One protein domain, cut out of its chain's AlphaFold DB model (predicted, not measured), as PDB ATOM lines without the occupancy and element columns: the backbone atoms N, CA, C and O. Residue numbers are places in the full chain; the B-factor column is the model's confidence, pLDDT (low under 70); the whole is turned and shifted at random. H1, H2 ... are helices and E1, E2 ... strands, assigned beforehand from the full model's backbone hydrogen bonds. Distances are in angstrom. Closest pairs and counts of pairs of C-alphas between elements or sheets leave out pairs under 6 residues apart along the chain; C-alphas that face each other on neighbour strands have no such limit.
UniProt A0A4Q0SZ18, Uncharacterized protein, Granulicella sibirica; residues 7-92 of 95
ATOM      1  N   ILE A   7     185.045 167.737 113.536       76.56
ATOM      2  CA  ILE A   7     184.967 169.110 113.033       76.56
ATOM      3  C   ILE A   7     185.447 170.035 114.143       76.56
ATOM      4  O   ILE A   7     184.988 169.878 115.267       76.56
ATOM      5  N   ILE A   8     186.341 170.980 113.845       75.94
ATOM      6  CA  ILE A   8     186.694 172.091 114.737       75.94
ATOM      7  C   ILE A   8     186.036 173.361 114.216       75.94
ATOM      8  O   ILE A   8     186.388 173.839 113.139       75.94
ATOM      9  N   ILE A   9     185.126 173.938 114.995       75.19
ATOM     10  CA  ILE A   9     184.524 175.243 114.689       75.19
ATOM     11  C   ILE A   9     185.227 176.311 115.521       75.19
ATOM     12  O   ILE A   9     185.205 176.237 116.752       75.19
ATOM     13  N   GLY A  10     185.844 177.282 114.846       66.19
ATOM     14  CA  GLY A  10     186.573 178.380 115.468       66.19
ATOM     15  C   GLY A  10     187.308 179.243 114.447       66.19
ATOM     16  O   GLY A  10     187.725 178.762 113.394       66.19
ATOM     17  N   ASN A  11     187.494 180.518 114.780       60.19
ATOM     18  CA  ASN A  11     188.296 181.444 113.994       60.19
ATOM     19  C   ASN A  11     189.795 181.188 114.227       60.19
ATOM     20  O   ASN A  11     190.282 181.238 115.355       60.19
ATOM     21  N   ILE A  12     190.554 180.975 113.154       56.72
ATOM     22  CA  ILE A  12     192.018 181.077 113.188       56.72
ATOM     23  C   ILE A  12     192.392 182.274 112.313       56.72
ATOM     24  O   ILE A  12     192.448 182.176 111.091       56.72
ATOM     25  N   GLY A  13     192.619 183.431 112.941       55.44
ATOM     26  CA  GLY A  13     192.861 184.691 112.231       55.44
ATOM     27  C   GLY A  13     191.573 185.358 111.731       55.44
ATOM     28  O   GLY A  13     190.529 185.263 112.373       55.44
ATOM     29  N   SER A  14     191.656 186.087 110.614       58.75
ATOM     30  CA  SER A  14     190.526 186.818 110.014       58.75
ATOM     31  C   SER A  14     189.686 185.988 109.039       58.75
ATOM     32  O   SER A  14     188.673 186.484 108.553       58.75
ATOM     33  N   ASP A  15     190.125 184.769 108.710       60.22
ATOM     34  CA  ASP A  15     189.429 183.888 107.775       60.22
ATOM     35  C   ASP A  15     188.419 183.038 108.548       60.22
ATOM     36  O   ASP A  15     188.759 182.247 109.429       60.22
ATOM     37  N   ALA A  16     187.149 183.305 108.287       68.19
ATOM     38  CA  ALA A  16     186.031 182.714 108.990       68.19
ATOM     39  C   ALA A  16     185.698 181.352 108.373       68.19
ATOM     40  O   ALA A  16     185.518 181.238 107.158       68.19
ATOM     41  N   GLY A  17     185.606 180.313 109.195       78.19
ATOM     42  CA  GLY A  17     185.367 178.962 108.708       78.19
ATOM     43  C   GLY A  17     185.399 177.907 109.800       78.19
ATOM     44  O   GLY A  17     185.246 178.197 110.987       78.19
ATOM     45  N   TYR A  18     185.594 176.666 109.387       81.25
ATOM     46  CA  TYR A  18     185.815 175.533 110.272       81.25
ATOM     47  C   TYR A  18     186.893 174.625 109.692       81.25
ATOM     48  O   TYR A  18     187.201 174.654 108.499       81.25
ATOM     49  N   TRP A  19     187.471 173.794 110.544       82.25
ATOM     50  CA  TRP A  19     188.446 172.792 110.153       82.25
ATOM     51  C   TRP A  19     187.835 171.406 110.235       82.25
ATOM     52  O   TRP A  19     187.114 171.077 111.173       82.25
ATOM     53  N   VAL A  20     188.154 170.575 109.255       81.31
ATOM     54  CA  VAL A  20     187.782 169.164 109.233       81.31
ATOM     55  C   VAL A  20     189.044 168.338 109.399       81.31
ATOM     56  O   VAL A  20     189.998 168.535 108.645       81.31
ATOM     57  N   PHE A  21     189.029 167.402 110.347       80.06
ATOM     58  CA  PHE A  21     190.036 166.354 110.452       80.06
ATOM     59  C   PHE A  21     189.451 165.023 109.973       80.06
ATOM     60  O   PHE A  21     188.463 164.532 110.521       80.06
ATOM     61  N   ASP A  22     190.050 164.437 108.937       76.56
ATOM     62  CA  ASP A  22     189.571 163.199 108.301       76.56
ATOM     63  C   ASP A  22     190.212 161.911 108.855       76.56
ATOM     64  O   ASP A  22     189.928 160.818 108.355       76.56
ATOM     65  N   GLY A  23     191.012 162.037 109.919       77.38
ATOM     66  CA  GLY A  23     191.818 160.963 110.504       77.38
ATOM     67  C   GLY A  23     193.305 161.072 110.153       77.38
ATOM     68  O   GLY A  23     194.140 160.518 110.865       77.38
ATOM     69  N   HIS A  24     193.656 161.839 109.113       78.25
ATOM     70  CA  HIS A  24     195.034 161.978 108.634       78.25
ATOM     71  C   HIS A  24     195.444 163.425 108.356       78.25
ATOM     72  O   HIS A  24     196.595 163.789 108.594       78.25
ATOM     73  N   THR A  25     194.530 164.261 107.861       80.75
ATOM     74  CA  THR A  25     194.825 165.634 107.444       80.75
ATOM     75  C   THR A  25     193.794 166.632 107.952       80.75
ATOM     76  O   THR A  25     192.634 166.299 108.195       80.75
ATOM     77  N   PHE A  26     194.243 167.879 108.114       82.56
ATOM     78  CA  PHE A  26     193.389 169.023 108.410       82.56
ATOM     79  C   PHE A  26     193.061 169.773 107.123       82.56
ATOM     80  O   PHE A  26     193.958 170.139 106.362       82.56
ATOM     81  N   ARG A  27     191.776 170.057 106.911       84.50
ATOM     82  CA  ARG A  27     191.290 170.869 105.792       84.50
ATOM     83  C   ARG A  27     190.467 172.040 106.312       84.50
ATOM     84  O   ARG A  27     189.481 171.821 107.014       84.50
ATOM     85  N   HIS A  28     190.851 173.259 105.938       84.44
ATOM     86  CA  HIS A  28     190.054 174.450 106.211       84.44
ATOM     87  C   HIS A  28     188.872 174.535 105.243       84.44
ATOM     88  O   HIS A  28     189.018 174.291 104.042       84.44
ATOM     89  N   VAL A  29     187.710 174.897 105.771       82.50
ATOM     90  CA  VAL A  29     186.510 175.224 105.012       82.50
ATOM     91  C   VAL A  29     186.090 176.632 105.401       82.50
ATOM     92  O   VAL A  29     185.544 176.848 106.481       82.50
ATOM     93  N   GLY A  30     186.381 177.590 104.523       79.88
ATOM     94  CA  GLY A  30     185.941 178.971 104.687       79.88
ATOM     95  C   GLY A  30     184.455 179.155 104.361       79.88
ATOM     96  O   GLY A  30     183.774 178.223 103.933       79.88
ATOM     97  N   GLY A  31     183.969 180.387 104.514       80.19
ATOM     98  CA  GLY A  31     182.624 180.786 104.078       80.19
ATOM     99  C   GLY A  31     181.555 180.786 105.169       80.19
ATOM    100  O   GLY A  31     180.419 181.139 104.875       80.19
ATOM    101  N   TRP A  32     181.913 180.466 106.416       85.06
ATOM    102  CA  TRP A  32     181.030 180.647 107.571       85.06
ATOM    103  C   TRP A  32     181.354 181.982 108.252       85.06
ATOM    104  O   TRP A  32     182.403 182.069 108.890       85.06
ATOM    105  N   PRO A  33     180.503 183.021 108.144       84.69
ATOM    106  CA  PRO A  33     180.842 184.360 108.620       84.69
ATOM    107  C   PRO A  33     181.139 184.426 110.131       84.69
ATOM    108  O   PRO A  33     180.448 183.767 110.911       84.69
ATOM    109  N   PRO A  34     182.086 185.274 110.592       82.38
ATOM    110  CA  PRO A  34     182.474 185.328 112.007       82.38
ATOM    111  C   PRO A  34     181.323 185.674 112.955       82.38
ATOM    112  O   PRO A  34     181.272 185.172 114.075       82.38
ATOM    113  N   PHE A  35     180.401 186.539 112.522       85.50
ATOM    114  CA  PHE A  35     179.259 186.945 113.341       85.50
ATOM    115  C   PHE A  35     178.271 185.787 113.538       85.50
ATOM    116  O   PHE A  35     177.807 185.572 114.652       85.50
ATOM    117  N   GLU A  36     178.024 184.981 112.500       87.62
ATOM    118  CA  GLU A  36     177.179 183.786 112.606       87.62
ATOM    119  C   GLU A  36     177.833 182.719 113.485       87.62
ATOM    120  O   GLU A  36     177.154 182.063 114.270       87.62
ATOM    121  N   GLN A  37     179.162 182.581 113.418       83.62
ATOM    122  CA  GLN A  37     179.894 181.710 114.340       83.62
ATOM    123  C   GLN A  37     179.762 182.174 115.790       83.62
ATOM    124  O   GLN A  37     179.595 181.345 116.683       83.62
ATOM    125  N   ALA A  38     179.817 183.484 116.042       84.81
ATOM    126  CA  ALA A  38     179.606 184.033 117.376       84.81
ATOM    127  C   ALA A  38     178.181 183.746 117.883       84.81
ATOM    128  O   ALA A  38     178.020 183.287 119.009       84.81
ATOM    129  N   GLU A  39     177.149 183.911 117.052       89.06
ATOM    130  CA  GLU A  39     175.777 183.535 117.424       89.06
ATOM    131  C   GLU A  39     175.633 182.025 117.666       89.06
ATOM    132  O   GLU A  39     174.983 181.598 118.624       89.06
ATOM    133  N   PHE A  40     176.284 181.199 116.843       88.56
ATOM    134  CA  PHE A  40     176.352 179.752 117.031       88.56
ATOM    135  C   PHE A  40     177.006 179.374 118.368       88.56
ATOM    136  O   PHE A  40     176.483 178.520 119.088       88.56
ATOM    137  N   LYS A  41     178.093 180.056 118.753       85.69
ATOM    138  CA  LYS A  41     178.739 179.917 120.068       85.69
ATOM    139  C   LYS A  41     177.762 180.191 121.199       85.69
ATOM    140  O   LYS A  41     177.634 179.378 122.110       85.69
ATOM    141  N   GLU A  42     177.072 181.327 121.142       89.56
ATOM    142  CA  GLU A  42     176.134 181.732 122.188       89.56
ATOM    143  C   GLU A  42     174.962 180.754 122.293       89.56
ATOM    144  O   GLU A  42     174.578 180.362 123.393       89.56
ATOM    145  N   ALA A  43     174.453 180.254 121.165       90.56
ATOM    146  CA  ALA A  43     173.434 179.210 121.155       90.56
ATOM    147  C   ALA A  43     173.907 177.925 121.861       90.56
ATOM    148  O   ALA A  43     173.178 177.360 122.682       90.56
ATOM    149  N   LEU A  44     175.140 177.477 121.610       88.88
ATOM    150  CA  LEU A  44     175.719 176.331 122.317       88.88
ATOM    151  C   LEU A  44     175.930 176.611 123.810       88.88
ATOM    152  O   LEU A  44     175.660 175.736 124.636       88.88
ATOM    153  N   THR A  45     176.347 177.825 124.174       89.56
ATOM    154  CA  THR A  45     176.445 178.264 125.573       89.56
ATOM    155  C   THR A  45     175.083 178.191 126.266       89.56
ATOM    156  O   THR A  45     174.990 177.658 127.373       89.56
ATOM    157  N   ILE A  46     174.012 178.648 125.608       90.88
ATOM    158  CA  ILE A  46     172.640 178.565 126.126       90.88
ATOM    159  C   ILE A  46     172.223 177.106 126.319       90.88
ATOM    160  O   ILE A  46     171.691 176.771 127.376       90.88
ATOM    161  N   LEU A  47     172.495 176.219 125.356       89.12
ATOM    162  CA  LEU A  47     172.195 174.787 125.491       89.12
ATOM    163  C   LEU A  47     172.967 174.144 126.654       89.12
ATOM    164  O   LEU A  47     172.388 173.398 127.445       89.12
ATOM    165  N   GLY A  48     174.252 174.475 126.807       87.75
ATOM    166  CA  GLY A  48     175.082 174.000 127.915       87.75
ATOM    167  C   GLY A  48     174.663 174.557 129.279       87.75
ATOM    168  O   GLY A  48     174.841 173.895 130.303       87.75
ATOM    169  N   ALA A  49     174.084 175.758 129.323       89.75
ATOM    170  CA  ALA A  49     173.466 176.304 130.526       89.75
ATOM    171  C   ALA A  49     172.116 175.627 130.815       89.75
ATOM    172  O   ALA A  49     171.849 175.246 131.955       89.75
ATOM    173  N   ALA A  50     171.294 175.412 129.783       89.06
ATOM    174  CA  ALA A  50     169.991 174.764 129.881       89.06
ATOM    175  C   ALA A  50     170.096 173.330 130.411       89.06
ATOM    176  O   ALA A  50     169.271 172.921 131.227       89.06
ATOM    177  N   SER A  51     171.146 172.592 130.035       87.19
ATOM    178  CA  SER A  51     171.392 171.231 130.529       87.19
ATOM    179  C   SER A  51     171.669 171.165 132.038       87.19
ATOM    180  O   SER A  51     171.590 170.091 132.631       87.19
ATOM    181  N   ARG A  52     172.006 172.296 132.673       90.12
ATOM    182  CA  ARG A  52     172.241 172.400 134.123       90.12
ATOM    183  C   ARG A  52     170.984 172.804 134.893       90.12
ATOM    184  O   ARG A  52     170.993 172.769 136.127       90.12
ATOM    185  N   LEU A  53     169.914 173.199 134.200       90.50
ATOM    186  CA  LEU A  53     168.650 173.557 134.832       90.50
ATOM    187  C   LEU A  53     167.965 172.300 135.371       90.50
ATOM    188  O   LEU A  53     167.781 171.317 134.661       90.50
ATOM    189  N   LYS A  54     167.549 172.353 136.639       88.06
ATOM    190  CA  LYS A  54     166.795 171.273 137.299       88.06
ATOM    191  C   LYS A  54     165.279 171.440 137.176       88.06
ATOM    192  O   LYS A  54     164.527 170.581 137.624       88.06
ATOM    193  N   THR A  55     164.831 172.560 136.611       89.62
ATOM    194  CA  THR A  55     163.414 172.859 136.411       89.62
ATOM    195  C   THR A  55     162.869 172.000 135.278       89.62
ATOM    196  O   THR A  55     163.212 172.209 134.113       89.62
ATOM    197  N   THR A  56     162.000 171.053 135.624       78.88
ATOM    198  CA  THR A  56     161.331 170.155 134.679       78.88
ATOM    199  C   THR A  56     160.621 170.945 133.575       78.88
ATOM    200  O   THR A  56     159.908 171.909 133.855       78.88
ATOM    201  N   GLY A  57     160.834 170.562 132.315       84.31
ATOM    202  CA  GLY A  57     160.208 171.170 131.135       84.31
ATOM    203  C   GLY A  57     160.814 172.498 130.658       84.31
ATOM    204  O   GLY A  57     160.599 172.876 129.507       84.31
ATOM    205  N   LEU A  58     161.596 173.213 131.477       87.81
ATOM    206  CA  LEU A  58     162.271 174.442 131.031       87.81
ATOM    207  C   LEU A  58     163.509 174.128 130.184       87.81
ATOM    208  O   LEU A  58     163.706 174.740 129.137       87.81
ATOM    209  N   SER A  59     164.322 173.162 130.619       88.81
ATOM    210  CA  SER A  59     165.492 172.698 129.864       88.81
ATOM    211  C   SER A  59     165.097 172.160 128.487       88.81
ATOM    212  O   SER A  59     165.727 172.516 127.497       88.81
ATOM    213  N   GLU A  60     164.015 171.382 128.419       88.94
ATOM    214  CA  GLU A  60     163.458 170.825 127.179       88.94
ATOM    215  C   GLU A  60     163.000 171.922 126.217       88.94
ATOM    216  O   GLU A  60     163.422 171.939 125.066       88.94
ATOM    217  N   ARG A  61     162.226 172.908 126.690       91.38
ATOM    218  CA  ARG A  61     161.760 174.022 125.843       91.38
ATOM    219  C   ARG A  61     162.900 174.881 125.303       91.38
ATOM    220  O   ARG A  61     162.860 175.313 124.150       91.38
ATOM    221  N   ILE A  62     163.915 175.146 126.129       90.56
ATOM    222  CA  ILE A  62     165.113 175.870 125.683       90.56
ATOM    223  C   ILE A  62     165.865 175.023 124.653       90.56
ATOM    224  O   ILE A  62     166.255 175.545 123.610       90.56
ATOM    225  N   ALA A  63     166.019 173.721 124.908       88.69
ATOM    226  CA  ALA A  63     166.670 172.809 123.982       88.69
ATOM    227  C   ALA A  63     165.951 172.763 122.628       88.69
ATOM    228  O   ALA A  63     166.605 172.933 121.606       88.69
ATOM    229  N   GLU A  64     164.628 172.627 122.592       89.25
ATOM    230  CA  GLU A  64     163.836 172.646 121.353       89.25
ATOM    231  C   GLU A  64     164.018 173.954 120.575       89.25
ATOM    232  O   GLU A  64     164.288 173.939 119.373       89.25
ATOM    233  N   THR A  65     163.946 175.093 121.267       88.75
ATOM    234  CA  THR A  65     164.037 176.416 120.631       88.75
ATOM    235  C   THR A  65     165.425 176.667 120.041       88.75
ATOM    236  O   THR A  65     165.559 177.123 118.905       88.75
ATOM    237  N   VAL A  66     166.475 176.360 120.804       91.94
ATOM    238  CA  VAL A  66     167.855 176.694 120.429       91.94
ATOM    239  C   VAL A  66     168.458 175.636 119.502       91.94
ATOM    240  O   VAL A  66     169.205 175.982 118.584       91.94
ATOM    241  N   SER A  67     168.087 174.360 119.653       87.38
ATOM    242  CA  SER A  67     168.562 173.285 118.767       87.38
ATOM    243  C   SER A  67     168.147 173.499 117.311       87.38
ATOM    244  O   SER A  67     168.935 173.209 116.414       87.38
ATOM    245  N   GLY A  68     166.971 174.082 117.054       88.56
ATOM    246  CA  GLY A  68     166.540 174.431 115.698       88.56
ATOM    247  C   GLY A  68     167.423 175.492 115.028       88.56
ATOM    248  O   GLY A  68     167.605 175.477 113.811       88.56
ATOM    249  N   PHE A  69     168.006 176.415 115.796       90.44
ATOM    250  CA  PHE A  69     168.996 177.360 115.276       90.44
ATOM    251  C   PHE A  69     170.346 176.676 115.019       90.44
ATOM    252  O   PHE A  69     170.862 176.759 113.906       90.44
ATOM    253  N   VAL A  70     170.862 175.935 116.007       88.69
ATOM    254  CA  VAL A  70     172.135 175.195 115.907       88.69
ATOM    255  C   VAL A  70     172.128 174.246 114.709       88.69
ATOM    256  O   VAL A  70     173.069 174.235 113.921       88.69
ATOM    257  N   ARG A  71     171.038 173.495 114.523       86.81
ATOM    258  CA  ARG A  71     170.877 172.570 113.401       86.81
ATOM    259  C   ARG A  71     170.915 173.285 112.052       86.81
ATOM    260  O   ARG A  71     171.647 172.849 111.176       86.81
ATOM    261  N   ARG A  72     170.185 174.397 111.897       87.94
ATOM    262  CA  ARG A  72     170.184 175.175 110.646       87.94
ATOM    263  C   ARG A  72     171.565 175.728 110.314       87.94
ATOM    264  O   ARG A  72     171.973 175.676 109.158       87.94
ATOM    265  N   GLN A  73     172.285 176.229 111.315       87.50
ATOM    266  CA  GLN A  73     173.653 176.722 111.148       87.50
ATOM    267  C   GLN A  73     174.600 175.605 110.690       87.50
ATOM    268  O   GLN A  73     175.340 175.787 109.725       87.50
ATOM    269  N   LEU A  74     174.514 174.422 111.309       84.44
ATOM    270  CA  LEU A  74     175.275 173.249 110.875       84.44
ATOM    271  C   LEU A  74     174.902 172.821 109.453       84.44
ATOM    272  O   LEU A  74     175.790 172.671 108.635       84.44
ATOM    273  N   GLU A  75     173.623 172.682 109.116       84.25
ATOM    274  CA  GLU A  75     173.193 172.272 107.768       84.25
ATOM    275  C   GLU A  75     173.592 173.281 106.675       84.25
ATOM    276  O   GLU A  75     173.843 172.891 105.536       84.25
ATOM    277  N   THR A  76     173.659 174.572 107.016       86.00
ATOM    278  CA  THR A  76     174.019 175.645 106.075       86.00
ATOM    279  C   THR A  76     175.518 175.678 105.801       86.00
ATOM    280  O   THR A  76     175.937 175.781 104.649       86.00
ATOM    281  N   HIS A  77     176.331 175.601 106.855       84.19
ATOM    282  CA  HIS A  77     177.770 175.860 106.763       84.19
ATOM    283  C   HIS A  77     178.601 174.579 106.748       84.19
ATOM    284  O   HIS A  77     179.639 174.498 106.087       84.19
ATOM    285  N   VAL A  78     178.136 173.540 107.433       80.81
ATOM    286  CA  VAL A  78     178.775 172.229 107.473       80.81
ATOM    287  C   VAL A  78     178.132 171.344 106.408       80.81
ATOM    288  O   VAL A  78     176.953 171.018 106.467       80.81
ATOM    289  N   THR A  79     178.910 170.942 105.399       68.44
ATOM    290  CA  THR A  79     178.391 170.149 104.269       68.44
ATOM    291  C   THR A  79     177.630 168.904 104.741       68.44
ATOM    292  O   THR A  79     178.101 168.226 105.654       68.44
ATOM    293  N   ALA A  80     176.527 168.543 104.073       57.19
ATOM    294  CA  ALA A  80     175.674 167.398 104.432       57.19
ATOM    295  C   ALA A  80     176.456 166.087 104.665       57.19
ATOM    296  O   ALA A  80     176.210 165.383 105.637       57.19
ATOM    297  N   ASN A  81     177.500 165.827 103.867       54.47
ATOM    298  CA  ASN A  81     178.384 164.660 104.024       54.47
ATOM    299  C   ASN A  81     179.165 164.612 105.349       54.47
ATOM    300  O   ASN A  81     179.767 163.591 105.647       54.47
ATOM    301  N   GLN A  82     179.236 165.711 106.099       60.94
ATOM    302  CA  GLN A  82     179.900 165.810 107.401       60.94
ATOM    303  C   GLN A  82     178.878 165.729 108.550       60.94
ATOM    304  O   GLN A  82     179.164 165.127 109.586       60.94
ATOM    305  N   VAL A  83     177.678 166.287 108.343       56.56
ATOM    306  CA  VAL A  83     176.560 166.258 109.302       56.56
ATOM    307  C   VAL A  83     175.924 164.861 109.367       56.56
ATOM    308  O   VAL A  83     175.750 164.322 110.457       56.56
ATOM    309  N   ASP A  84     175.681 164.220 108.219       51.69
ATOM    310  CA  ASP A  84     175.031 162.899 108.137       51.69
ATOM    311  C   ASP A  84     175.948 161.740 108.548       51.69
ATOM    312  O   ASP A  84     175.486 160.657 108.907       51.69
ATOM    313  N   THR A  85     177.266 161.955 108.553       56.06
ATOM    314  CA  THR A  85     178.240 160.939 108.983       56.06
ATOM    315  C   THR A  85     178.305 160.733 110.498       56.06
ATOM    316  O   THR A  85     179.059 159.875 110.958       56.06
ATOM    317  N   GLY A  86     177.549 161.511 111.285       59.41
ATOM    318  CA  GLY A  86     177.579 161.435 112.749       59.41
ATOM    319  C   GLY A  86     178.947 161.799 113.331       59.41
ATOM    320  O   GLY A  86     179.347 161.256 114.362       59.41
ATOM    321  N   LEU A  87     179.698 162.667 112.642       65.25
ATOM    322  CA  LEU A  87     181.012 163.090 113.106       65.25
ATOM    323  C   LEU A  87     180.872 163.903 114.396       65.25
ATOM    324  O   LEU A  87     180.031 164.803 114.458       65.25
ATOM    325  N   PRO A  88     181.698 163.636 115.420       66.31
ATOM    326  CA  PRO A  88     181.746 164.487 116.593       66.31
ATOM    327  C   PRO A  88     182.165 165.906 116.188       66.31
ATOM    328  O   PRO A  88     183.222 166.128 115.592       66.31
ATOM    329  N   VAL A  89     181.314 166.875 116.522       67.75
ATOM    330  CA  VAL A  89     181.595 168.300 116.343       67.75
ATOM    331  C   VAL A  89     182.256 168.811 117.615       67.75
ATOM    332  O   VAL A  89     181.654 168.808 118.688       67.75
ATOM    333  N   VAL A  90     183.508 169.238 117.497       65.88
ATOM    334  CA  VAL A  90     184.280 169.877 118.560       65.88
ATOM    335  C   VAL A  90     184.273 171.377 118.296       65.88
ATOM    336  O   VAL A  90     184.686 171.856 117.248       65.88
ATOM    337  N   VAL A  91     183.791 172.159 119.249       66.12
ATOM    338  CA  VAL A  91     183.761 173.617 119.108       66.12
ATOM    339  C   VAL A  91     184.899 174.189 119.938       66.12
ATOM    340  O   VAL A  91     184.899 174.061 121.161       66.12
ATOM    341  N   VAL A  92     185.895 174.773 119.269       62.81
ATOM    342  CA  VAL A  92     187.063 175.400 119.901       62.81
ATOM    343  C   VAL A  92     187.067 176.855 119.482       62.81
ATOM    344  O   VAL A  92     187.539 177.203 118.407       62.81
TER     345      VAL A  92
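What this domain is: This is residues 7 to 92 of the 95 residues of an uncharacterized protein of Granulicella sibirica (UniProt A0A4Q0SZ18). A small twisted sheet of four short strands sits at one end of the domain, and a long helical hairpin, H1 and H2, reaches away from it and makes most of the length, with residues 52 to 57 at its turn sticking out. The hairpin meets the sheet with residues 34 to 44 of H1 and the last residues of H2, 74 to 77; from there the one-turn helix H3 and a loop lead back to the last strand, E4, which adds itself to the sheet beside the first, E1. The printed part has 86 residues with three named helices and four named strands, along the chain E1 E2 E3 H1 H2 H3 E4; the sheet is mixed, in the order E3 E2 E1 E4, and the class is mixed, helices and strands. It is only just compact, close to loose, with a radius of gyration of the C-alphas of 14.1 A, and its outline is elongated, 43 by 27 by 19 A.

Where its parts are: The sheet is made of E1, residues 7 to 9, E2, residues 17 to 21, E3, residues 26 to 30, and E4, residues 89 to 91. C-alpha 7, where E1 begins, is at (184.967, 169.110, 113.033). E2 is 13.6 A long from first to last C-alpha and E3 is 13.0 A, while E1 and E4 are 6.4 A each. H1, residues 34 to 50, is 24.2 A long and begins at C-alpha 34, (182.474, 185.328, 112.007). H2, residues 58 to 77, is the longest helix, 28.8 A, with a kink of 27 degrees near residue 66. H3, residues 80 to 83, is 5.1 A long. E4 ends at C-alpha 91, (183.761, 173.617, 119.108).

How they stand to each other: E1, E2 and E3 form a meander, each strand the antiparallel neighbour of the one before, and both of its steps are hairpins. E2 and E3 stand at 158 degrees between their directions, with N 29 and O 18 at 2.8 A and N 20 and O 27 at 2.9 A, within hydrogen-bond range. E1 and E2 stand at 155 degrees, with N 8 and O 19 at 2.8 A. E4 is parallel to E1 at 27 degrees, with N 90 and O 7 at 2.8 A and N 9 and O 90 at 3.1 A. E3 and E4 are the edge strands, and from edge to edge the strands' lines turn by 72 degrees. H1 is on the sheet but only grazes it, with its residues 34 to 44; the closest C-alphas of H1 and E2 are those of Pro 34 and Gly 17, 7.7 A apart. H1 and H2 touch and form a helical hairpin, at a shallow tilt of 26 degrees, opposite ways; their closest C-alphas are those of Ala 50 and Ser 59, 5.0 A apart. H2 is only just on the sheet, with 5 pairs of C-alphas within 10 A, and only grazes it with its residues 74 to 77. H3 is likewise only just on the sheet, with 5 such pairs, and only grazes it with its residues 82 to 83. H3 is close to H2 but not clearly touching, the closest C-alphas being those of Glu 75 and Val 83, 7.1 A apart; H3 and H1 are apart. Every O i to N i+4 pair is within hydrogen-bond range in H1, and 14 of 16 are in H2; H3 is too short for such a pair.

The domain as a whole: The two C-alphas farthest apart, those of His 24 and Thr 55, are 43.5 A from each other. The printed part has no cut, and no link is long. The mean pLDDT of the printed part is 79.5; the 21 residues under 70 are residues 10 to 16 and 79 to 92, which include H3 and E4.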